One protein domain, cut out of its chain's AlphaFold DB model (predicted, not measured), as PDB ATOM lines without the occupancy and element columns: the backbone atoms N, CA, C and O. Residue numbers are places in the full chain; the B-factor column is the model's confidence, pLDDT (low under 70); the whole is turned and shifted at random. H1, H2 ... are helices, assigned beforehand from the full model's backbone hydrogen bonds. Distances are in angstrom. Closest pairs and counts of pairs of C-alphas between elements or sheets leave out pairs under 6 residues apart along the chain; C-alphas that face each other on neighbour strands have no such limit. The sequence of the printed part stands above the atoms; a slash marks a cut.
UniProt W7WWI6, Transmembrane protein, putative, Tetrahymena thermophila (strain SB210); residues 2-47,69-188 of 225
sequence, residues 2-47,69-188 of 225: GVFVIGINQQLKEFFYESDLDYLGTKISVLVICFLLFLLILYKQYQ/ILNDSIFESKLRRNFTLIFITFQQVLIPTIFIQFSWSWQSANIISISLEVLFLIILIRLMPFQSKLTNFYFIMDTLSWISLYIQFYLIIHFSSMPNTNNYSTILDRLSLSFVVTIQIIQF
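What this domain is: This is residues 2 to 47 and 69 to 188 of the 225 residues of the protein "Transmembrane protein, putative" of Tetrahymena thermophila (strain SB210) (UniProt W7WWI6). Long helices lie side by side in a flat, uneven row, with H6, the longest, between H5 and H7, and H4 on the other side of H5; neighbours along H4, H5, H6 and H7 run opposite ways. H2 lies loosely along the far edge of the row, H1 packs on the later part of H4, and the short H3 lies at one end, where the stretch from Ile 69 leads in. The printed part has 166 residues with seven named helices, H1 to H7 in chain order, and no named strand; the class is all helix. It is only just loose, close to compact, with a radius of gyration of the C-alphas of 18.7 A, and it spans 65 by 40 by 22 A, only just flat.

Where its parts are: H6, residues 133 to 160, is 40.5 A long, from C-alpha 133 at (36.769, -35.682, -40.202) to C-alpha 160 at (16.406, -51.683, -9.112). H5, residues 106 to 127, is 31.4 A long, and H7, residues 165 to 188, is 32.6 A long and ends with C-alpha 188 at (35.810, -34.342, -20.866). H4 is residues 83 to 101, 25.3 A, and H3 is residues 78 to 81, 5.3 A. H2, residues 21 to 47, is 39.6 A long. H1, residues 2 to 17, is 22.0 A long and begins with C-alpha 2 at (21.502, -28.597, -16.274).

How they stand to each other: H6 touches H5, closest at C-alphas Ile 147 and Ile 114, 6.0 A, in a hairpin with a shallow tilt of 16 degrees. H6 and H7 form a hairpin at 22 degrees, closest at C-alphas Gln 152 and Phe 179, 6.1 A; H7 has a kink of 41 degrees near residue 172. H4, the hub, touches three helices. With residues 95 to 99 alone it touches H5 in a hairpin, closest at C-alphas Phe 99 and Ala 109, 5.5 A. It touches H1 with residues 92 to 100 alone, the same way at 17 degrees, closest at C-alphas Ile 100 and Gly 7, 5.1 A. H2 and H4 only just touch, with 3 pairs of C-alphas within 8 A, opposite ways at 11 degrees; the closest are those of Leu 31 and Gln 101, 6.6 A. H3 is close to H4 but not clearly touching. In H1, H5 and H6 every O i to N i+4 pair is within hydrogen-bond range; in H2 21 of 23 are, in H4 13 of 15 and in H7 18 of 20, and H3 is too short for such a pair.

The domain as a whole: The two C-alphas farthest apart are those of Ile 69 and Asn 164, 66.1 A. Residues 48 to 68 are not printed, and C-alphas 47 and 69 are 27.8 A apart across the cut. The links that are printed whole are tight. The mean pLDDT of the printed part is 73.0, and 61 residues are under 70, among them 2 to 35 and 69 to 82.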
ATOM      1  N   GLY A   2      22.436 -28.932 -17.366       36.03
ATOM      2  CA  GLY A   2      21.502 -28.597 -16.274       36.03
ATOM      3  C   GLY A   2      20.061 -29.086 -16.486       36.03
ATOM      4  O   GLY A   2      19.472 -29.647 -15.574       36.03
ATOM      5  N   VAL A   3      19.527 -28.980 -17.706       43.97
ATOM      6  CA  VAL A   3      18.149 -29.409 -18.028       43.97
ATOM      7  C   VAL A   3      17.986 -30.939 -18.022       43.97
ATOM      8  O   VAL A   3      16.945 -31.449 -17.626       43.97
ATOM      9  N   PHE A   4      19.031 -31.686 -18.384       48.22
ATOM     10  CA  PHE A   4      19.030 -33.154 -18.341       48.22
ATOM     11  C   PHE A   4      19.082 -33.692 -16.905       48.22
ATOM     12  O   PHE A   4      18.340 -34.607 -16.563       48.22
ATOM     13  N   VAL A   5      19.901 -33.072 -16.047       54.06
ATOM     14  CA  VAL A   5      19.938 -33.379 -14.608       54.06
ATOM     15  C   VAL A   5      18.574 -33.111 -13.969       54.06
ATOM     16  O   VAL A   5      18.114 -33.918 -13.173       54.06
ATOM     17  N   ILE A   6      17.886 -32.032 -14.365       54.44
ATOM     18  CA  ILE A   6      16.513 -31.745 -13.923       54.44
ATOM     19  C   ILE A   6      15.543 -32.847 -14.380       54.44
ATOM     20  O   ILE A   6      14.768 -33.331 -13.562       54.44
ATOM     21  N   GLY A   7      15.621 -33.288 -15.641       51.53
ATOM     22  CA  GLY A   7      14.774 -34.360 -16.177       51.53
ATOM     23  C   GLY A   7      14.975 -35.705 -15.472       51.53
ATOM     24  O   GLY A   7      14.003 -36.297 -15.010       51.53
ATOM     25  N   ILE A   8      16.223 -36.158 -15.307       56.25
ATOM     26  CA  ILE A   8      16.538 -37.383 -14.548       56.25
ATOM     27  C   ILE A   8      16.095 -37.252 -13.090       56.25
ATOM     28  O   ILE A   8      15.479 -38.170 -12.558       56.25
ATOM     29  N   ASN A   9      16.367 -36.118 -12.441       58.47
ATOM     30  CA  ASN A   9      15.967 -35.909 -11.051       58.47
ATOM     31  C   ASN A   9      14.446 -35.912 -10.892       58.47
ATOM     32  O   ASN A   9      13.948 -36.396  -9.882       58.47
ATOM     33  N   GLN A  10      13.702 -35.412 -11.881       60.09
ATOM     34  CA  GLN A  10      12.244 -35.460 -11.881       60.09
ATOM     35  C   GLN A  10      11.720 -36.891 -12.068       60.09
ATOM     36  O   GLN A  10      10.796 -37.275 -11.360       60.09
ATOM     37  N   GLN A  11      12.344 -37.702 -12.930       57.22
ATOM     38  CA  GLN A  11      12.004 -39.125 -13.064       57.22
ATOM     39  C   GLN A  11      12.348 -39.938 -11.818       57.22
ATOM     40  O   GLN A  11      11.538 -40.745 -11.381       57.22
ATOM     41  N   LEU A  12      13.519 -39.711 -11.217       57.84
ATOM     42  CA  LEU A  12      13.892 -40.342  -9.951       57.84
ATOM     43  C   LEU A  12      12.915 -39.939  -8.848       57.84
ATOM     44  O   LEU A  12      12.463 -40.786  -8.087       57.84
ATOM     45  N   LYS A  13      12.536 -38.660  -8.786       60.41
ATOM     46  CA  LYS A  13      11.543 -38.184  -7.825       60.41
ATOM     47  C   LYS A  13      10.188 -38.862  -8.039       60.41
ATOM     48  O   LYS A  13       9.598 -39.299  -7.064       60.41
ATOM     49  N   GLU A  14       9.706 -39.001  -9.271       62.91
ATOM     50  CA  GLU A  14       8.449 -39.718  -9.527       62.91
ATOM     51  C   GLU A  14       8.554 -41.232  -9.287       62.91
ATOM     52  O   GLU A  14       7.596 -41.818  -8.794       62.91
ATOM     53  N   PHE A  15       9.712 -41.850  -9.541       56.75
ATOM     54  CA  PHE A  15       9.975 -43.258  -9.227       56.75
ATOM     55  C   PHE A  15       9.974 -43.533  -7.714       56.75
ATOM     56  O   PHE A  15       9.461 -44.559  -7.283       56.75
ATOM     57  N   PHE A  16      10.532 -42.628  -6.902       54.66
ATOM     58  CA  PHE A  16      10.610 -42.808  -5.447       54.66
ATOM     59  C   PHE A  16       9.362 -42.356  -4.684       54.66
ATOM     60  O   PHE A  16       9.135 -42.847  -3.582       54.66
ATOM     61  N   TYR A  17       8.591 -41.405  -5.220       59.09
ATOM     62  CA  TYR A  17       7.503 -40.756  -4.479       59.09
ATOM     63  C   TYR A  17       6.092 -41.060  -5.005       59.09
ATOM     64  O   TYR A  17       5.176 -40.421  -4.506       59.09
ATOM     65  N   GLU A  18       5.917 -41.966  -5.987       54.31
ATOM     66  CA  GLU A  18       4.613 -42.359  -6.578       54.31
ATOM     67  C   GLU A  18       3.618 -41.186  -6.630       54.31
ATOM     68  O   GLU A  18       2.672 -41.098  -5.856       54.31
ATOM     69  N   SER A  19       3.885 -40.203  -7.495       53.38
ATOM     70  CA  SER A  19       3.108 -38.959  -7.486       53.38
ATOM     71  C   SER A  19       1.628 -39.207  -7.806       53.38
ATOM     72  O   SER A  19       1.329 -39.748  -8.876       53.38
ATOM     73  N   ASP A  20       0.742 -38.721  -6.934       50.88
ATOM     74  CA  ASP A  20      -0.716 -38.789  -7.059       50.88
ATOM     75  C   ASP A  20      -1.234 -38.357  -8.444       50.88
ATOM     76  O   ASP A  20      -0.763 -37.389  -9.060       50.88
ATOM     77  N   LEU A  21      -2.267 -39.067  -8.912       53.97
ATOM     78  CA  LEU A  21      -3.014 -38.803 -10.153       53.97
ATOM     79  C   LEU A  21      -3.627 -37.389 -10.217       53.97
ATOM     80  O   LEU A  21      -3.995 -36.926 -11.298       53.97
ATOM     81  N   ASP A  22      -3.683 -36.683  -9.089       48.75
ATOM     82  CA  ASP A  22      -4.360 -35.394  -8.912       48.75
ATOM     83  C   ASP A  22      -3.784 -34.241  -9.754       48.75
ATOM     84  O   ASP A  22      -4.453 -33.231  -9.972       48.75
ATOM     85  N   TYR A  23      -2.581 -34.390 -10.321       57.84
ATOM     86  CA  TYR A  23      -1.943 -33.364 -11.165       57.84
ATOM     87  C   TYR A  23      -1.924 -33.695 -12.664       57.84
ATOM     88  O   TYR A  23      -1.225 -33.029 -13.438       57.84
ATOM     89  N   LEU A  24      -2.686 -34.699 -13.114       57.47
ATOM     90  CA  LEU A  24      -2.715 -35.122 -14.520       57.47
ATOM     91  C   LEU A  24      -3.060 -33.963 -15.474       57.47
ATOM     92  O   LEU A  24      -2.411 -33.787 -16.505       57.47
ATOM     93  N   GLY A  25      -4.035 -33.125 -15.103       52.66
ATOM     94  CA  GLY A  25      -4.447 -31.964 -15.900       52.66
ATOM     95  C   GLY A  25      -3.325 -30.943 -16.079       52.66
ATOM     96  O   GLY A  25      -3.070 -30.469 -17.187       52.66
ATOM     97  N   THR A  26      -2.584 -30.648 -15.013       54.97
ATOM     98  CA  THR A  26      -1.435 -29.734 -15.034       54.97
ATOM     99  C   THR A  26      -0.288 -30.304 -15.868       54.97
ATOM    100  O   THR A  26       0.311 -29.575 -16.658       54.97
ATOM    101  N   LYS A  27      -0.034 -31.617 -15.775       56.97
ATOM    102  CA  LYS A  27       0.950 -32.332 -16.607       56.97
ATOM    103  C   LYS A  27       0.599 -32.241 -18.098       56.97
ATOM    104  O   LYS A  27       1.446 -31.848 -18.896       56.97
ATOM    105  N   ILE A  28      -0.662 -32.490 -18.469       63.09
ATOM    106  CA  ILE A  28      -1.156 -32.350 -19.854       63.09
ATOM    107  C   ILE A  28      -1.050 -30.896 -20.338       63.09
ATOM    108  O   ILE A  28      -0.670 -30.637 -21.477       63.09
ATOM    109  N   SER A  29      -1.337 -29.927 -19.472       61.25
ATOM    110  CA  SER A  29      -1.254 -28.501 -19.814       61.25
ATOM    111  C   SER A  29       0.185 -28.088 -20.138       61.25
ATOM    112  O   SER A  29       0.445 -27.433 -21.147       61.25
ATOM    113  N   VAL A  30       1.140 -28.533 -19.318       60.72
ATOM    114  CA  VAL A  30       2.575 -28.336 -19.559       60.72
ATOM    115  C   VAL A  30       3.018 -29.058 -20.834       60.72
ATOM    116  O   VAL A  30       3.800 -28.496 -21.598       60.72
ATOM    117  N   LEU A  31       2.480 -30.249 -21.119       57.22
ATOM    118  CA  LEU A  31       2.730 -30.999 -22.357       57.22
ATOM    119  C   LEU A  31       2.340 -30.184 -23.594       57.22
ATOM    120  O   LEU A  31       3.147 -30.021 -24.512       57.22
ATOM    121  N   VAL A  32       1.139 -29.608 -23.590       64.38
ATOM    122  CA  VAL A  32       0.643 -28.764 -24.685       64.38
ATOM    123  C   VAL A  32       1.506 -27.509 -24.844       64.38
ATOM    124  O   VAL A  32       1.871 -27.158 -25.966       64.38
ATOM    125  N   ILE A  33       1.901 -26.862 -23.744       66.69
ATOM    126  CA  ILE A  33       2.754 -25.663 -23.780       66.69
ATOM    127  C   ILE A  33       4.155 -25.989 -24.318       66.69
ATOM    128  O   ILE A  33       4.652 -25.285 -25.197       66.69
ATOM    129  N   CYS A  34       4.790 -27.065 -23.844       59.06
ATOM    130  CA  CYS A  34       6.094 -27.513 -24.336       59.06
ATOM    131  C   CYS A  34       6.040 -27.878 -25.825       59.06
ATOM    132  O   CYS A  34       6.936 -27.502 -26.583       59.06
ATOM    133  N   PHE A  35       4.975 -28.553 -26.262       69.81
ATOM    134  CA  PHE A  35       4.769 -28.897 -27.667       69.81
ATOM    135  C   PHE A  35       4.570 -27.651 -28.544       69.81
ATOM    136  O   PHE A  35       5.184 -27.537 -29.605       69.81
ATOM    137  N   LEU A  36       3.789 -26.669 -28.082       71.06
ATOM    138  CA  LEU A  36       3.615 -25.386 -28.770       71.06
ATOM    139  C   LEU A  36       4.922 -24.590 -28.852       71.06
ATOM    140  O   LEU A  36       5.231 -24.032 -29.903       71.06
ATOM    141  N   LEU A  37       5.721 -24.566 -27.781       63.34
ATOM    142  CA  LEU A  37       7.045 -23.936 -27.782       63.34
ATOM    143  C   LEU A  37       7.997 -24.632 -28.756       63.34
ATOM    144  O   LEU A  37       8.711 -23.959 -29.498       63.34
ATOM    145  N   PHE A  38       7.973 -25.963 -28.809       70.25
ATOM    146  CA  PHE A  38       8.745 -26.737 -29.775       70.25
ATOM    147  C   PHE A  38       8.335 -26.413 -31.219       70.25
ATOM    148  O   PHE A  38       9.196 -26.097 -32.043       70.25
ATOM    149  N   LEU A  39       7.031 -26.388 -31.518       72.56
ATOM    150  CA  LEU A  39       6.516 -25.971 -32.825       72.56
ATOM    151  C   LEU A  39       6.899 -24.528 -33.165       72.56
ATOM    152  O   LEU A  39       7.251 -24.239 -34.307       72.56
ATOM    153  N   LEU A  40       6.884 -23.621 -32.188       73.75
ATOM    154  CA  LEU A  40       7.278 -22.227 -32.376       73.75
ATOM    155  C   LEU A  40       8.777 -22.100 -32.670       73.75
ATOM    156  O   LEU A  40       9.162 -21.323 -33.544       73.75
ATOM    157  N   ILE A  41       9.624 -22.891 -32.006       68.88
ATOM    158  CA  ILE A  41      11.058 -22.979 -32.304       68.88
ATOM    159  C   ILE A  41      11.267 -23.519 -33.720       68.88
ATOM    160  O   ILE A  41      12.002 -22.901 -34.489       68.88
ATOM    161  N   LEU A  42      10.585 -24.604 -34.104       66.81
ATOM    162  CA  LEU A  42      10.644 -25.144 -35.466       66.81
ATOM    163  C   LEU A  42      10.168 -24.124 -36.505       66.81
ATOM    164  O   LEU A  42      10.804 -23.964 -37.544       66.81
ATOM    165  N   TYR A  43       9.100 -23.381 -36.217       73.19
ATOM    166  CA  TYR A  43       8.584 -22.329 -37.087       73.19
ATOM    167  C   TYR A  43       9.565 -21.159 -37.219       73.19
ATOM    168  O   TYR A  43       9.803 -20.668 -38.323       73.19
ATOM    169  N   LYS A  44      10.192 -20.723 -36.121       64.62
ATOM    170  CA  LYS A  44      11.231 -19.681 -36.144       64.62
ATOM    171  C   LYS A  44      12.484 -20.146 -36.876       64.62
ATOM    172  O   LYS A  44      13.045 -19.366 -37.644       64.62
ATOM    173  N   GLN A  45      12.887 -21.402 -36.700       56.41
ATOM    174  CA  GLN A  45      13.961 -22.014 -37.476       56.41
ATOM    175  C   GLN A  45      13.585 -22.060 -38.957       56.41
ATOM    176  O   GLN A  45      14.355 -21.587 -39.780       56.41
ATOM    177  N   TYR A  46      12.384 -22.513 -39.314       71.88
ATOM    178  CA  TYR A  46      11.888 -22.505 -40.689       71.88
ATOM    179  C   TYR A  46      11.893 -21.092 -41.296       71.88
ATOM    180  O   TYR A  46      12.434 -20.899 -42.384       71.88
ATOM    181  N   GLN A  47      11.381 -20.083 -40.580       69.31
ATOM    182  CA  GLN A  47      11.435 -18.679 -41.008       69.31
ATOM    183  C   GLN A  47      12.873 -18.191 -41.203       69.31
ATOM    184  O   GLN A  47      13.164 -17.521 -42.190       69.31
ATOM    185  N   ILE A  69      34.716 -19.455 -55.142       46.84
ATOM    186  CA  ILE A  69      35.730 -20.314 -54.496       46.84
ATOM    187  C   ILE A  69      35.251 -20.859 -53.135       46.84
ATOM    188  O   ILE A  69      35.624 -21.965 -52.750       46.84
ATOM    189  N   LEU A  70      34.410 -20.115 -52.405       41.91
ATOM    190  CA  LEU A  70      33.826 -20.552 -51.130       41.91
ATOM    191  C   LEU A  70      32.589 -21.465 -51.294       41.91
ATOM    192  O   LEU A  70      32.296 -22.218 -50.368       41.91
ATOM    193  N   ASN A  71      31.899 -21.435 -52.444       38.69
ATOM    194  CA  ASN A  71      30.694 -22.224 -52.744       38.69
ATOM    195  C   ASN A  71      30.928 -23.426 -53.697       38.69
ATOM    196  O   ASN A  71      30.183 -24.401 -53.605       38.69
ATOM    197  N   ASP A  72      31.944 -23.435 -54.573       38.62
ATOM    198  CA  ASP A  72      32.052 -24.416 -55.682       38.62
ATOM    199  C   ASP A  72      32.606 -25.817 -55.334       38.62
ATOM    200  O   ASP A  72      32.922 -26.596 -56.229       38.62
ATOM    201  N   SER A  73      32.658 -26.245 -54.070       32.38
ATOM    202  CA  SER A  73      32.667 -27.702 -53.816       32.38
ATOM    203  C   SER A  73      32.074 -28.095 -52.470       32.38
ATOM    204  O   SER A  73      32.738 -28.600 -51.572       32.38
ATOM    205  N   ILE A  74      30.772 -27.875 -52.342       38.44
ATOM    206  CA  ILE A  74      29.747 -28.905 -52.106       38.44
ATOM    207  C   ILE A  74      28.469 -28.106 -51.859       38.44
ATOM    208  O   ILE A  74      28.439 -27.260 -50.971       38.44
ATOM    209  N   PHE A  75      27.409 -28.393 -52.617       42.22
ATOM    210  CA  PHE A  75      26.047 -28.004 -52.259       42.22
ATOM    211  C   PHE A  75      25.770 -28.491 -50.828       42.22
ATOM    212  O   PHE A  75      25.415 -29.650 -50.603       42.22
ATOM    213  N   GLU A  76      26.006 -27.640 -49.832       53.47
ATOM    214  CA  GLU A  76      25.731 -27.988 -48.449       53.47
ATOM    215  C   GLU A  76      24.216 -28.042 -48.298       53.47
ATOM    216  O   GLU A  76      23.517 -27.033 -48.424       53.47
ATOM    217  N   SER A  77      23.682 -29.240 -48.049       55.31
ATOM    218  CA  SER A  77      22.276 -29.379 -47.687       55.31
ATOM    219  C   SER A  77      21.968 -28.417 -46.531       55.31
ATOM    220  O   SER A  77      22.794 -28.219 -45.635       55.31
ATOM    221  N   LYS A  78      20.769 -27.813 -46.510       60.97
ATOM    222  CA  LYS A  78      20.347 -26.935 -45.395       60.97
ATOM    223  C   LYS A  78      20.553 -27.614 -44.032       60.97
ATOM    224  O   LYS A  78      20.822 -26.940 -43.043       60.97
ATOM    225  N   LEU A  79      20.460 -28.941 -44.003       60.41
ATOM    226  CA  LEU A  79      20.686 -29.793 -42.840       60.41
ATOM    227  C   LEU A  79      22.151 -29.754 -42.375       60.41
ATOM    228  O   LEU A  79      22.409 -29.596 -41.188       60.41
ATOM    229  N   ARG A  80      23.109 -29.800 -43.309       62.81
ATOM    230  CA  ARG A  80      24.552 -29.715 -43.048       62.81
ATOM    231  C   ARG A  80      24.953 -28.368 -42.446       62.81
ATOM    232  O   ARG A  80      25.575 -28.322 -41.389       62.81
ATOM    233  N   ARG A  81      24.498 -27.276 -43.067       62.81
ATOM    234  CA  ARG A  81      24.800 -25.898 -42.639       62.81
ATOM    235  C   ARG A  81      24.296 -25.580 -41.230       62.81
ATOM    236  O   ARG A  81      24.893 -24.778 -40.521       62.81
ATOM    237  N   ASN A  82      23.189 -26.200 -40.823       67.81
ATOM    238  CA  ASN A  82      22.547 -25.946 -39.530       67.81
ATOM    239  C   ASN A  82      22.690 -27.114 -38.553       67.81
ATOM    240  O   ASN A  82      22.029 -27.123 -37.515       67.81
ATOM    241  N   PHE A  83      23.553 -28.085 -38.858       74.38
ATOM    242  CA  PHE A  83      23.644 -29.328 -38.103       74.38
ATOM    243  C   PHE A  83      23.916 -29.093 -36.614       74.38
ATOM    244  O   PHE A  83      23.271 -29.702 -35.772       74.38
ATOM    245  N   THR A  84      24.802 -28.154 -36.269       72.56
ATOM    246  CA  THR A  84      25.090 -27.808 -34.868       72.56
ATOM    247  C   THR A  84      23.856 -27.292 -34.126       72.56
ATOM    248  O   THR A  84      23.660 -27.617 -32.960       72.56
ATOM    249  N   LEU A  85      23.003 -26.512 -34.790       72.69
ATOM    250  CA  LEU A  85      21.789 -25.966 -34.185       72.69
ATOM    251  C   LEU A  85      20.719 -27.053 -34.020       72.69
ATOM    252  O   LEU A  85      20.081 -27.127 -32.970       72.69
ATOM    253  N   ILE A  86      20.579 -27.932 -35.018       75.12
ATOM    254  CA  ILE A  86      19.725 -29.127 -34.941       75.12
ATOM    255  C   ILE A  86      20.182 -30.010 -33.773       75.12
ATOM    256  O   ILE A  86      19.371 -30.361 -32.925       75.12
ATOM    257  N   PHE A  87      21.484 -30.283 -33.681       77.69
ATOM    258  CA  PHE A  87      22.093 -31.077 -32.618       77.69
ATOM    259  C   PHE A  87      21.835 -30.495 -31.224       77.69
ATOM    260  O   PHE A  87      21.385 -31.207 -30.333       77.69
ATOM    261  N   ILE A  88      22.060 -29.192 -31.028       75.25
ATOM    262  CA  ILE A  88      21.808 -28.535 -29.736       75.25
ATOM    263  C   ILE A  88      20.322 -28.596 -29.374       75.25
ATOM    264  O   ILE A  88      19.991 -28.878 -28.226       75.25
ATOM    265  N   THR A  89      19.430 -28.349 -30.337       74.88
ATOM    266  CA  THR A  89      17.977 -28.410 -30.101       74.88
ATOM    267  C   THR A  89      17.562 -29.823 -29.695       74.88
ATOM    268  O   THR A  89      16.806 -30.015 -28.748       74.88
ATOM    269  N   PHE A  90      18.102 -30.822 -30.378       80.00
ATOM    270  CA  PHE A  90      17.829 -32.221 -30.108       80.00
ATOM    271  C   PHE A  90      18.326 -32.644 -28.709       80.00
ATOM    272  O   PHE A  90      17.536 -33.114 -27.892       80.00
ATOM    273  N   GLN A  91      19.585 -32.343 -28.377       73.31
ATOM    274  CA  GLN A  91      20.209 -32.732 -27.104       73.31
ATOM    275  C   GLN A  91      19.722 -31.941 -25.886       73.31
ATOM    276  O   GLN A  91      19.549 -32.491 -24.804       73.31
ATOM    277  N   GLN A  92      19.561 -30.621 -26.014       74.75
ATOM    278  CA  GLN A  92      19.266 -29.756 -24.864       74.75
ATOM    279  C   GLN A  92      17.773 -29.495 -24.674       74.75
ATOM    280  O   GLN A  92      17.386 -29.038 -23.601       74.75
ATOM    281  N   VAL A  93      16.944 -29.753 -25.692       70.56
ATOM    282  CA  VAL A  93      15.503 -29.473 -25.633       70.56
ATOM    283  C   VAL A  93      14.694 -30.746 -25.815       70.56
ATOM    284  O   VAL A  93      13.950 -31.103 -24.906       70.56
ATOM    285  N   LEU A  94      14.841 -31.449 -26.944       73.50
ATOM    286  CA  LEU A  94      13.967 -32.580 -27.272       73.50
ATOM    287  C   LEU A  94      14.081 -33.707 -26.238       73.50
ATOM    288  O   LEU A  94      13.070 -34.086 -25.649       73.50
ATOM    289  N   ILE A  95      15.295 -34.199 -25.971       74.56
ATOM    290  CA  ILE A  95      15.477 -35.305 -25.023       74.56
ATOM    291  C   ILE A  95      15.071 -34.942 -23.595       74.56
ATOM    292  O   ILE A  95      14.265 -35.672 -23.018       74.56
ATOM    293  N   PRO A  96      15.534 -33.826 -23.004       68.88
ATOM    294  CA  PRO A  96      15.092 -33.461 -21.664       68.88
ATOM    295  C   PRO A  96      13.571 -33.306 -21.569       68.88
ATOM    296  O   PRO A  96      12.981 -33.701 -20.568       68.88
ATOM    297  N   THR A  97      12.920 -32.817 -22.630       70.88
ATOM    298  CA  THR A  97      11.454 -32.752 -22.689       70.88
ATOM    299  C   THR A  97      10.835 -34.148 -22.657       70.88
ATOM    300  O   THR A  97       9.898 -34.359 -21.902       70.88
ATOM    301  N   ILE A  98      11.366 -35.129 -23.394       72.94
ATOM    302  CA  ILE A  98      10.877 -36.520 -23.340       72.94
ATOM    303  C   ILE A  98      10.985 -37.081 -21.916       72.94
ATOM    304  O   ILE A  98      10.018 -37.639 -21.405       72.94
ATOM    305  N   PHE A  99      12.120 -36.874 -21.243       68.06
ATOM    306  CA  PHE A  99      12.315 -37.339 -19.867       68.06
ATOM    307  C   PHE A  99      11.353 -36.677 -18.867       68.06
ATOM    308  O   PHE A  99      10.827 -37.362 -17.991       68.06
ATOM    309  N   ILE A 100      11.082 -35.376 -19.017       67.56
ATOM    310  CA  ILE A 100      10.127 -34.639 -18.173       67.56
ATOM    311  C   ILE A 100       8.680 -35.073 -18.447       67.56
ATOM    312  O   ILE A 100       7.894 -35.204 -17.519       67.56
ATOM    313  N   GLN A 101       8.306 -35.284 -19.711       66.38
ATOM    314  CA  GLN A 101       6.916 -35.552 -20.103       66.38
ATOM    315  C   GLN A 101       6.490 -37.002 -19.847       66.38
ATOM    316  O   GLN A 101       5.348 -37.270 -19.477       66.38
ATOM    317  N   PHE A 102       7.412 -37.945 -20.020       68.00
ATOM    318  CA  PHE A 102       7.189 -39.365 -19.748       68.00
ATOM    319  C   PHE A 102       7.759 -39.775 -18.390       68.00
ATOM    320  O   PHE A 102       8.135 -40.929 -18.200       68.00
ATOM    321  N   SER A 103       7.843 -38.844 -17.439       67.50
ATOM    322  CA  SER A 103       8.438 -39.101 -16.127       67.50
ATOM    323  C   SER A 103       7.730 -40.216 -15.345       67.50
ATOM    324  O   SER A 103       8.389 -41.010 -14.678       67.50
ATOM    325  N   TRP A 104       6.422 -40.360 -15.562       64.38
ATOM    326  CA  TRP A 104       5.557 -41.403 -15.007       64.38
ATOM    327  C   TRP A 104       5.757 -42.781 -15.661       64.38
ATOM    328  O   TRP A 104       5.367 -43.801 -15.101       64.38
ATOM    329  N   SER A 105       6.370 -42.834 -16.848       75.44
ATOM    330  CA  SER A 105       6.663 -44.064 -17.589       75.44
ATOM    331  C   SER A 105       8.130 -44.072 -18.019       75.44
ATOM    332  O   SER A 105       8.474 -43.898 -19.194       75.44
ATOM    333  N   TRP A 106       9.012 -44.294 -17.042       75.69
ATOM    334  CA  TRP A 106      10.467 -44.289 -17.224       75.69
ATOM    335  C   TRP A 106      10.944 -45.249 -18.328       75.69
ATOM    336  O   TRP A 106      11.912 -44.948 -19.029       75.69
ATOM    337  N   GLN A 107      10.254 -46.377 -18.535       80.38
ATOM    338  CA  GLN A 107      10.548 -47.325 -19.618       80.38
ATOM    339  C   GLN A 107      10.308 -46.691 -20.991       80.38
ATOM    340  O   GLN A 107      11.199 -46.693 -21.841       80.38
ATOM    341  N   SER A 108       9.133 -46.091 -21.185       78.69
ATOM    342  CA  SER A 108       8.755 -45.435 -22.439       78.69
ATOM    343  C   SER A 108       9.678 -44.257 -22.750       78.69
ATOM    344  O   SER A 108      10.154 -44.128 -23.877       78.69
ATOM    345  N   ALA A 109      10.001 -43.441 -21.739       81.00
ATOM    346  CA  ALA A 109      10.920 -42.311 -21.880       81.00
ATOM    347  C   ALA A 109      12.304 -42.749 -22.387       81.00
ATOM    348  O   ALA A 109      12.855 -42.144 -23.312       81.00
ATOM    349  N   ASN A 110      12.848 -43.826 -21.810       82.62
ATOM    350  CA  ASN A 110      14.146 -44.369 -22.196       82.62
ATOM    351  C   ASN A 110      14.128 -44.977 -23.598       82.62
ATOM    352  O   ASN A 110      15.011 -44.674 -24.397       82.62
ATOM    353  N   ILE A 111      13.115 -45.783 -23.933       84.94
ATOM    354  CA  ILE A 111      13.003 -46.418 -25.255       84.94
ATOM    355  C   ILE A 111      12.903 -45.361 -26.361       84.94
ATOM    356  O   ILE A 111      13.606 -45.460 -27.371       84.94
ATOM    357  N   ILE A 112      12.070 -44.332 -26.171       82.44
ATOM    358  CA  ILE A 112      11.918 -43.237 -27.139       82.44
ATOM    359  C   ILE A 112      13.238 -42.477 -27.290       82.44
ATOM    360  O   ILE A 112      13.672 -42.232 -28.416       82.44
ATOM    361  N   SER A 113      13.897 -42.148 -26.176       85.25
ATOM    362  CA  SER A 113      15.167 -41.415 -26.195       85.25
ATOM    363  C   SER A 113      16.261 -42.208 -26.908       85.25
ATOM    364  O   SER A 113      16.878 -41.678 -27.824       85.25
ATOM    365  N   ILE A 114      16.437 -43.497 -26.591       87.56
ATOM    366  CA  ILE A 114      17.400 -44.379 -27.275       87.56
ATOM    367  C   ILE A 114      17.093 -44.462 -28.776       87.56
ATOM    368  O   ILE A 114      18.002 -44.343 -29.597       87.56
ATOM    369  N   SER A 115      15.824 -44.640 -29.149       85.62
ATOM    370  CA  SER A 115      15.415 -44.781 -30.554       85.62
ATOM    371  C   SER A 115      15.720 -43.526 -31.371       85.62
ATOM    372  O   SER A 115      16.264 -43.613 -32.474       85.62
ATOM    373  N   LEU A 116      15.398 -42.351 -30.823       85.38
ATOM    374  CA  LEU A 116      15.711 -41.071 -31.453       85.38
ATOM    375  C   LEU A 116      17.221 -40.873 -31.581       85.38
ATOM    376  O   LEU A 116      17.686 -40.422 -32.627       85.38
ATOM    377  N   GLU A 117      17.985 -41.257 -30.563       86.94
ATOM    378  CA  GLU A 117      19.435 -41.084 -30.543       86.94
ATOM    379  C   GLU A 117      20.158 -41.968 -31.553       86.94
ATOM    380  O   GLU A 117      21.061 -41.515 -32.259       86.94
ATOM    381  N   VAL A 118      19.709 -43.215 -31.693       88.88
ATOM    382  CA  VAL A 118      20.192 -44.132 -32.728       88.88
ATOM    383  C   VAL A 118      19.856 -43.594 -34.118       88.88
ATOM    384  O   VAL A 118      20.713 -43.589 -35.002       88.88
ATOM    385  N   LEU A 119      18.638 -43.086 -34.320       86.19
ATOM    386  CA  LEU A 119      18.247 -42.470 -35.588       86.19
ATOM    387  C   LEU A 119      19.116 -41.242 -35.901       86.19
ATOM    388  O   LEU A 119      19.584 -41.079 -37.031       86.19
ATOM    389  N   PHE A 120      19.395 -40.414 -34.897       84.31
ATOM    390  CA  PHE A 120      20.263 -39.253 -35.038       84.31
ATOM    391  C   PHE A 120      21.711 -39.647 -35.363       84.31
ATOM    392  O   PHE A 120      22.330 -39.052 -36.249       84.31
ATOM    393  N   LEU A 121      22.234 -40.704 -34.733       89.25
ATOM    394  CA  LEU A 121      23.545 -41.275 -35.040       89.25
ATOM    395  C   LEU A 121      23.630 -41.759 -36.496       89.25
ATOM    396  O   LEU A 121      24.613 -41.468 -37.180       89.25
ATOM    397  N   ILE A 122      22.599 -42.448 -36.997       83.75
ATOM    398  CA  ILE A 122      22.534 -42.902 -38.397       83.75
ATOM    399  C   ILE A 122      22.594 -41.705 -39.350       83.75
ATOM    400  O   ILE A 122      23.380 -41.713 -40.301       83.75
ATOM    401  N   ILE A 123      21.815 -40.650 -39.080       82.19
ATOM    402  CA  ILE A 123      21.842 -39.406 -39.864       82.19
ATOM    403  C   ILE A 123      23.250 -38.800 -39.854       82.19
ATOM    404  O   ILE A 123      23.760 -38.393 -40.900       82.19
ATOM    405  N   LEU A 124      23.900 -38.766 -38.693       83.62
ATOM    406  CA  LEU A 124      25.216 -38.164 -38.505       83.62
ATOM    407  C   LEU A 124      26.319 -38.924 -39.256       83.62
ATOM    408  O   LEU A 124      27.123 -38.303 -39.957       83.62
ATOM    409  N   ILE A 125      26.321 -40.258 -39.170       84.62
ATOM    410  CA  ILE A 125      27.252 -41.125 -39.905       84.62
ATOM    411  C   ILE A 125      27.013 -41.012 -41.413       84.62
ATOM    412  O   ILE A 125      27.970 -40.939 -42.183       84.62
ATOM    413  N   ARG A 126      25.747 -40.972 -41.848       80.00
ATOM    414  CA  ARG A 126      25.405 -40.957 -43.273       80.00
ATOM    415  C   ARG A 126      25.702 -39.619 -43.938       80.00
ATOM    416  O   ARG A 126      26.178 -39.607 -45.070       80.00
ATOM    417  N   LEU A 127      25.403 -38.509 -43.265       77.75
ATOM    418  CA  LEU A 127      25.548 -37.170 -43.838       77.75
ATOM    419  C   LEU A 127      26.941 -36.571 -43.642       77.75
ATOM    420  O   LEU A 127      27.301 -35.680 -44.409       77.75
ATOM    421  N   MET A 128      27.705 -37.020 -42.635       79.25
ATOM    422  CA  MET A 128      29.019 -36.464 -42.271       79.25
ATOM    423  C   MET A 128      29.046 -34.929 -42.371       79.25
ATOM    424  O   MET A 128      29.716 -34.343 -43.236       79.25
ATOM    425  N   PRO A 129      28.268 -34.249 -41.514       71.88
ATOM    426  CA  PRO A 129      27.867 -32.873 -41.749       71.88
ATOM    427  C   PRO A 129      29.024 -31.868 -41.700       71.88
ATOM    428  O   PRO A 129      28.894 -30.756 -42.192       71.88
ATOM    429  N   PHE A 130      30.198 -32.234 -41.203       77.81
ATOM    430  CA  PHE A 130      31.355 -31.347 -41.176       77.81
ATOM    431  C   PHE A 130      32.391 -31.742 -42.228       77.81
ATOM    432  O   PHE A 130      32.605 -32.919 -42.507       77.81
ATOM    433  N   GLN A 131      33.089 -30.755 -42.795       74.31
ATOM    434  CA  GLN A 131      34.238 -31.011 -43.678       74.31
ATOM    435  C   GLN A 131      35.399 -31.668 -42.912       74.31
ATOM    436  O   GLN A 131      36.141 -32.503 -43.426       74.31
ATOM    437  N   SER A 132      35.554 -31.307 -41.636       76.75
ATOM    438  CA  SER A 132      36.574 -31.870 -40.758       76.75
ATOM    439  C   SER A 132      36.162 -33.263 -40.276       76.75
ATOM    440  O   SER A 132      35.255 -33.393 -39.453       76.75
ATOM    441  N   LYS A 133      36.900 -34.298 -40.710       81.81
ATOM    442  CA  LYS A 133      36.769 -35.682 -40.202       81.81
ATOM    443  C   LYS A 133      36.838 -35.748 -38.675       81.81
ATOM    444  O   LYS A 133      36.065 -36.463 -38.052       81.81
ATOM    445  N   LEU A 134      37.725 -34.946 -38.087       79.12
ATOM    446  CA  LEU A 134      37.893 -34.823 -36.642       79.12
ATOM    447  C   LEU A 134      36.592 -34.314 -35.990       79.12
ATOM    448  O   LEU A 134      36.143 -34.863 -34.994       79.12
ATOM    449  N   THR A 135      35.930 -33.325 -36.594       80.38
ATOM    450  CA  THR A 135      34.664 -32.778 -36.081       80.38
ATOM    451  C   THR A 135      33.514 -33.767 -36.219       80.38
ATOM    452  O   THR A 135      32.777 -33.936 -35.257       80.38
ATOM    453  N   ASN A 136      33.396 -34.482 -37.342       82.38
ATOM    454  CA  ASN A 136      32.416 -35.571 -37.458       82.38
ATOM    455  C   ASN A 136      32.643 -36.640 -36.385       82.38
ATOM    456  O   ASN A 136      31.698 -37.028 -35.713       82.38
ATOM    457  N   PHE A 137      33.894 -37.063 -36.186       87.00
ATOM    458  CA  PHE A 137      34.245 -38.057 -35.175       87.00
ATOM    459  C   PHE A 137      33.837 -37.623 -33.764       87.00
ATOM    460  O   PHE A 137      33.269 -38.422 -33.030       87.00
ATOM    461  N   TYR A 138      34.051 -36.355 -33.406       89.06
ATOM    462  CA  TYR A 138      33.582 -35.818 -32.128       89.06
ATOM    463  C   TYR A 138      32.077 -35.995 -31.939       89.06
ATOM    464  O   TYR A 138      31.667 -36.563 -30.935       89.06
ATOM    465  N   PHE A 139      31.262 -35.571 -32.907       86.88
ATOM    466  CA  PHE A 139      29.812 -35.696 -32.765       86.88
ATOM    467  C   PHE A 139      29.331 -37.159 -32.791       86.88
ATOM    468  O   PHE A 139      28.356 -37.477 -32.113       86.88
ATOM    469  N   ILE A 140      30.015 -38.061 -33.512       90.06
ATOM    470  CA  ILE A 140      29.752 -39.512 -33.449       90.06
ATOM    471  C   ILE A 140      29.999 -40.025 -32.026       90.06
ATOM    472  O   ILE A 140      29.124 -40.664 -31.446       90.06
ATOM    473  N   MET A 141      31.176 -39.736 -31.463       91.19
ATOM    474  CA  MET A 141      31.555 -40.197 -30.124       91.19
ATOM    475  C   MET A 141      30.657 -39.608 -29.037       91.19
ATOM    476  O   MET A 141      30.309 -40.312 -28.092       91.19
ATOM    477  N   ASP A 142      30.254 -38.346 -29.184       89.94
ATOM    478  CA  ASP A 142      29.326 -37.690 -28.265       89.94
ATOM    479  C   ASP A 142      27.968 -38.406 -28.273       89.94
ATOM    480  O   ASP A 142      27.514 -38.883 -27.236       89.94
ATOM    481  N   THR A 143      27.389 -38.614 -29.460       90.00
ATOM    482  CA  THR A 143      26.094 -39.302 -29.616       90.00
ATOM    483  C   THR A 143      26.149 -40.747 -29.098       90.00
ATOM    484  O   THR A 143      25.233 -41.196 -28.414       90.00
ATOM    485  N   LEU A 144      27.240 -41.482 -29.356       92.75
ATOM    486  CA  LEU A 144      27.440 -42.835 -28.813       92.75
ATOM    487  C   LEU A 144      27.521 -42.850 -27.284       92.75
ATOM    488  O   LEU A 144      26.971 -43.747 -26.645       92.75
ATOM    489  N   SER A 145      28.193 -41.858 -26.696       91.19
ATOM    490  CA  SER A 145      28.306 -41.737 -25.241       91.19
ATOM    491  C   SER A 145      26.937 -41.478 -24.607       91.19
ATOM    492  O   SER A 145      26.610 -42.091 -23.592       91.19
ATOM    493  N   TRP A 146      26.101 -40.649 -25.241       90.12
ATOM    494  CA  TRP A 146      24.715 -40.424 -24.819       90.12
ATOM    495  C   TRP A 146      23.847 -41.681 -24.921       90.12
ATOM    496  O   TRP A 146      23.163 -42.019 -23.957       90.12
ATOM    497  N   ILE A 147      23.930 -42.429 -26.027       91.12
ATOM    498  CA  ILE A 147      23.238 -43.722 -26.180       91.12
ATOM    499  C   ILE A 147      23.625 -44.687 -25.052       91.12
ATOM    500  O   ILE A 147      22.752 -45.290 -24.424       91.12
ATOM    501  N   SER A 148      24.927 -44.807 -24.765       91.88
ATOM    502  CA  SER A 148      25.433 -45.653 -23.678       91.88
ATOM    503  C   SER A 148      24.851 -45.239 -22.327       91.88
ATOM    504  O   SER A 148      24.444 -46.097 -21.547       91.88
ATOM    505  N   LEU A 149      24.767 -43.933 -22.070       90.38
ATOM    506  CA  LEU A 149      24.229 -43.390 -20.827       90.38
ATOM    507  C   LEU A 149      22.735 -43.710 -20.662       90.38
ATOM    508  O   LEU A 149      22.327 -44.130 -19.579       90.38
ATOM    509  N   TYR A 150      21.928 -43.589 -21.721       88.12
ATOM    510  CA  TYR A 150      20.505 -43.959 -21.677       88.12
ATOM    511  C   TYR A 150      20.301 -45.461 -21.448       88.12
ATOM    512  O   TYR A 150      19.452 -45.852 -20.650       88.12
ATOM    513  N   ILE A 151      21.110 -46.316 -22.085       90.88
ATOM    514  CA  ILE A 151      21.056 -47.768 -21.857       90.88
ATOM    515  C   ILE A 151      21.431 -48.106 -20.409       90.88
ATOM    516  O   ILE A 151      20.728 -48.875 -19.756       90.88
ATOM    517  N   GLN A 152      22.515 -47.528 -19.886       90.38
ATOM    518  CA  GLN A 152      22.939 -47.738 -18.499       90.38
ATOM    519  C   GLN A 152      21.856 -47.291 -17.512       90.38
ATOM    520  O   GLN A 152      21.533 -48.038 -16.592       90.38
ATOM    521  N   PHE A 153      21.256 -46.118 -17.728       87.12
ATOM    522  CA  PHE A 153      20.158 -45.617 -16.902       87.12
ATOM    523  C   PHE A 153      18.946 -46.558 -16.926       87.12
ATOM    524  O   PHE A 153      18.422 -46.912 -15.869       87.12
ATOM    525  N   TYR A 154      18.549 -47.034 -18.110       88.94
ATOM    526  CA  TYR A 154      17.476 -48.017 -18.257       88.94
ATOM    527  C   TYR A 154      17.760 -49.305 -17.472       88.94
ATOM    528  O   TYR A 154      16.897 -49.775 -16.732       88.94
ATOM    529  N   LEU A 155      18.972 -49.859 -17.592       89.69
ATOM    530  CA  LEU A 155      19.362 -51.079 -16.879       89.69
ATOM    531  C   LEU A 155      19.367 -50.877 -15.359       89.69
ATOM    532  O   LEU A 155      18.869 -51.740 -14.638       89.69
ATOM    533  N   ILE A 156      19.881 -49.743 -14.870       88.56
ATOM    534  CA  ILE A 156      19.900 -49.421 -13.436       88.56
ATOM    535  C   ILE A 156      18.479 -49.383 -12.875       88.56
ATOM    536  O   ILE A 156      18.220 -50.020 -11.854       88.56
ATOM    537  N   ILE A 157      17.551 -48.693 -13.544       84.44
ATOM    538  CA  ILE A 157      16.163 -48.615 -13.071       84.44
ATOM    539  C   ILE A 157      15.486 -49.984 -13.168       84.44
ATOM    540  O   ILE A 157      14.817 -50.404 -12.224       84.44
ATOM    541  N   HIS A 158      15.705 -50.721 -14.259       86.56
ATOM    542  CA  HIS A 158      15.118 -52.043 -14.446       86.56
ATOM    543  C   HIS A 158      15.525 -53.021 -13.336       86.56
ATOM    544  O   HIS A 158      14.652 -53.591 -12.682       86.56
ATOM    545  N   PHE A 159      16.823 -53.169 -13.063       85.06
ATOM    546  CA  PHE A 159      17.297 -54.069 -12.007       85.06
ATOM    547  C   PHE A 159      16.933 -53.577 -10.601       85.06
ATOM    548  O   PHE A 159      16.648 -54.398  -9.734       85.06
ATOM    549  N   SER A 160      16.872 -52.259 -10.384       82.69
ATOM    550  CA  SER A 160      16.406 -51.683  -9.112       82.69
ATOM    551  C   SER A 160      14.918 -51.930  -8.852       82.69
ATOM    552  O   SER A 160      14.506 -51.982  -7.699       82.69
ATOM    553  N   SER A 161      14.110 -52.099  -9.904       80.50
ATOM    554  CA  SER A 161      12.669 -52.368  -9.794       80.50
ATOM    555  C   SER A 161      12.312 -53.847  -9.584       80.50
ATOM    556  O   SER A 161      11.146 -54.171  -9.363       80.50
ATOM    557  N   MET A 162      13.284 -54.764  -9.664       82.56
ATOM    558  CA  MET A 162      13.027 -56.194  -9.483       82.56
ATOM    559  C   MET A 162      12.867 -56.570  -7.999       82.56
ATOM    560  O   MET A 162      13.606 -56.070  -7.157       82.56
ATOM    561  N   PRO A 163      11.982 -57.527  -7.662       76.75
ATOM    562  CA  PRO A 163      11.660 -57.874  -6.272       76.75
ATOM    563  C   PRO A 163      12.829 -58.482  -5.473       76.75
ATOM    564  O   PRO A 163      12.818 -58.430  -4.249       76.75
ATOM    565  N   ASN A 164      13.854 -59.027  -6.139       78.94
ATOM    566  CA  ASN A 164      15.052 -59.605  -5.514       78.94
ATOM    567  C   ASN A 164      16.306 -58.763  -5.803       78.94
ATOM    568  O   ASN A 164      17.291 -59.261  -6.351       78.94
ATOM    569  N   THR A 165      16.284 -57.481  -5.434       71.69
ATOM    570  CA  THR A 165      17.399 -56.532  -5.638       71.69
ATOM    571  C   THR A 165      18.743 -57.038  -5.100       71.69
ATOM    572  O   THR A 165      19.775 -56.821  -5.735       71.69
ATOM    573  N   ASN A 166      18.747 -57.796  -3.996       76.06
ATOM    574  CA  ASN A 166      19.963 -58.365  -3.402       76.06
ATOM    575  C   ASN A 166      20.729 -59.317  -4.335       76.06
ATOM    576  O   ASN A 166      21.954 -59.382  -4.253       76.06
ATOM    577  N   ASN A 167      20.045 -60.001  -5.258       83.62
ATOM    578  CA  ASN A 167      20.702 -60.866  -6.245       83.62
ATOM    579  C   ASN A 167      21.401 -60.062  -7.354       83.62
ATOM    580  O   ASN A 167      22.266 -60.591  -8.050       83.62
ATOM    581  N   TYR A 168      21.039 -58.787  -7.515       83.81
ATOM    582  CA  TYR A 168      21.545 -57.898  -8.560       83.81
ATOM    583  C   TYR A 168      22.466 -56.794  -8.023       83.81
ATOM    584  O   TYR A 168      22.942 -55.987  -8.817       83.81
ATOM    585  N   SER A 169      22.767 -56.767  -6.721       82.50
ATOM    586  CA  SER A 169      23.574 -55.718  -6.071       82.50
ATOM    587  C   SER A 169      24.927 -55.501  -6.758       82.50
ATOM    588  O   SER A 169      25.228 -54.402  -7.210       82.50
ATOM    589  N   THR A 170      25.688 -56.572  -6.989       87.50
ATOM    590  CA  THR A 170      26.989 -56.510  -7.677       87.50
ATOM    591  C   THR A 170      26.878 -55.988  -9.117       87.50
ATOM    592  O   THR A 170      27.803 -55.360  -9.633       87.50
ATOM    593  N   ILE A 171      25.764 -56.268  -9.800       87.38
ATOM    594  CA  ILE A 171      25.507 -55.789 -11.168       87.38
ATOM    595  C   ILE A 171      25.148 -54.301 -11.133       87.38
ATOM    596  O   ILE A 171      25.689 -53.531 -11.925       87.38
ATOM    597  N   LEU A 172      24.292 -53.894 -10.194       86.69
ATOM    598  CA  LEU A 172      23.902 -52.505  -9.969       86.69
ATOM    599  C   LEU A 172      25.104 -51.628  -9.609       86.69
ATOM    600  O   LEU A 172      25.235 -50.546 -10.177       86.69
ATOM    601  N   ASP A 173      26.019 -52.104  -8.767       84.06
ATOM    602  CA  ASP A 173      27.237 -51.368  -8.406       84.06
ATOM    603  C   ASP A 173      28.134 -51.129  -9.625       84.06
ATOM    604  O   ASP A 173      28.588 -50.011  -9.880       84.06
ATOM    605  N   ARG A 174      28.350 -52.170 -10.440       89.19
ATOM    606  CA  ARG A 174      29.148 -52.068 -11.673       89.19
ATOM    607  C   ARG A 174      28.495 -51.147 -12.701       89.19
ATOM    608  O   ARG A 174      29.191 -50.342 -13.318       89.19
ATOM    609  N   LEU A 175      27.179 -51.254 -12.884       88.69
ATOM    610  CA  LEU A 175      26.423 -50.394 -13.795       88.69
ATOM    611  C   LEU A 175      26.444 -48.936 -13.333       88.69
ATOM    612  O   LEU A 175      26.688 -48.052 -14.149       88.69
ATOM    613  N   SER A 176      26.264 -48.686 -12.038       84.44
ATOM    614  CA  SER A 176      26.301 -47.341 -11.454       84.44
ATOM    615  C   SER A 176      27.684 -46.709 -11.595       84.44
ATOM    616  O   SER A 176      27.805 -45.551 -11.997       84.44
ATOM    617  N   LEU A 177      28.751 -47.478 -11.359       86.12
ATOM    618  CA  LEU A 177      30.117 -47.010 -11.583       86.12
ATOM    619  C   LEU A 177      30.375 -46.712 -13.069       86.12
ATOM    620  O   LEU A 177      30.914 -45.657 -13.404       86.12
ATOM    621  N   SER A 178      29.942 -47.598 -13.970       90.94
ATOM    622  CA  SER A 178      30.040 -47.388 -15.421       90.94
ATOM    623  C   SER A 178      29.267 -46.145 -15.884       90.94
ATOM    624  O   SER A 178      29.766 -45.384 -16.717       90.94
ATOM    625  N   PHE A 179      28.099 -45.887 -15.295       86.75
ATOM    626  CA  PHE A 179      27.288 -44.697 -15.541       86.75
ATOM    627  C   PHE A 179      28.027 -43.409 -15.157       86.75
ATOM    628  O   PHE A 179      28.132 -42.485 -15.966       86.75
ATOM    629  N   VAL A 180      28.635 -43.370 -13.967       84.50
ATOM    630  CA  VAL A 180      29.437 -42.219 -13.513       84.50
ATOM    631  C   VAL A 180      30.646 -41.982 -14.421       84.50
ATOM    632  O   VAL A 180      30.903 -40.845 -14.820       84.50
ATOM    633  N   VAL A 181      31.365 -43.041 -14.804       87.50
ATOM    634  CA  VAL A 181      32.500 -42.939 -15.740       87.50
ATOM    635  C   VAL A 181      32.046 -42.388 -17.095       87.50
ATOM    636  O   VAL A 181      32.707 -41.522 -17.665       87.50
ATOM    637  N   THR A 182      30.892 -42.826 -17.596       88.31
ATOM    638  CA  THR A 182      30.340 -42.357 -18.877       88.31
ATOM    639  C   THR A 182      29.987 -40.866 -18.824       88.31
ATOM    640  O   THR A 182      30.311 -40.126 -19.754       88.31
ATOM    641  N   ILE A 183      29.423 -40.382 -17.710       84.75
ATOM    642  CA  ILE A 183      29.193 -38.943 -17.486       84.75
ATOM    643  C   ILE A 183      30.507 -38.158 -17.551       84.75
ATOM    644  O   ILE A 183      30.568 -37.117 -18.210       84.75
ATOM    645  N   GLN A 184      31.563 -38.651 -16.897       79.88
ATOM    646  CA  GLN A 184      32.874 -38.000 -16.931       79.88
ATOM    647  C   GLN A 184      33.431 -37.950 -18.359       79.88
ATOM    648  O   GLN A 184      33.905 -36.900 -18.788       79.88
ATOM    649  N   ILE A 185      33.319 -39.040 -19.126       84.88
ATOM    650  CA  ILE A 185      33.730 -39.073 -20.538       84.88
ATOM    651  C   ILE A 185      33.017 -37.975 -21.329       84.88
ATOM    652  O   ILE A 185      33.691 -37.202 -22.008       84.88
ATOM    653  N   ILE A 186      31.693 -37.843 -21.200       85.75
ATOM    654  CA  ILE A 186      30.913 -36.802 -21.892       85.75
ATOM    655  C   ILE A 186      31.416 -35.400 -21.514       85.75
ATOM    656  O   ILE A 186      31.638 -34.562 -22.388       85.75
ATOM    657  N   GLN A 187      31.659 -35.143 -20.224       80.62
ATOM    658  CA  GLN A 187      32.164 -33.847 -19.752       80.62
ATOM    659  C   GLN A 187      33.564 -33.525 -20.288       80.62
ATOM    660  O   GLN A 187      33.845 -32.375 -20.633       80.62
ATOM    661  N   PHE A 188      34.441 -34.526 -20.387       79.56
ATOM    662  CA  PHE A 188      35.810 -34.342 -20.866       79.56
ATOM    663  C   PHE A 188      35.953 -34.408 -22.391       79.56
ATOM    664  O   PHE A 188      36.962 -33.937 -22.924       79.56
TER     665      PHE A 188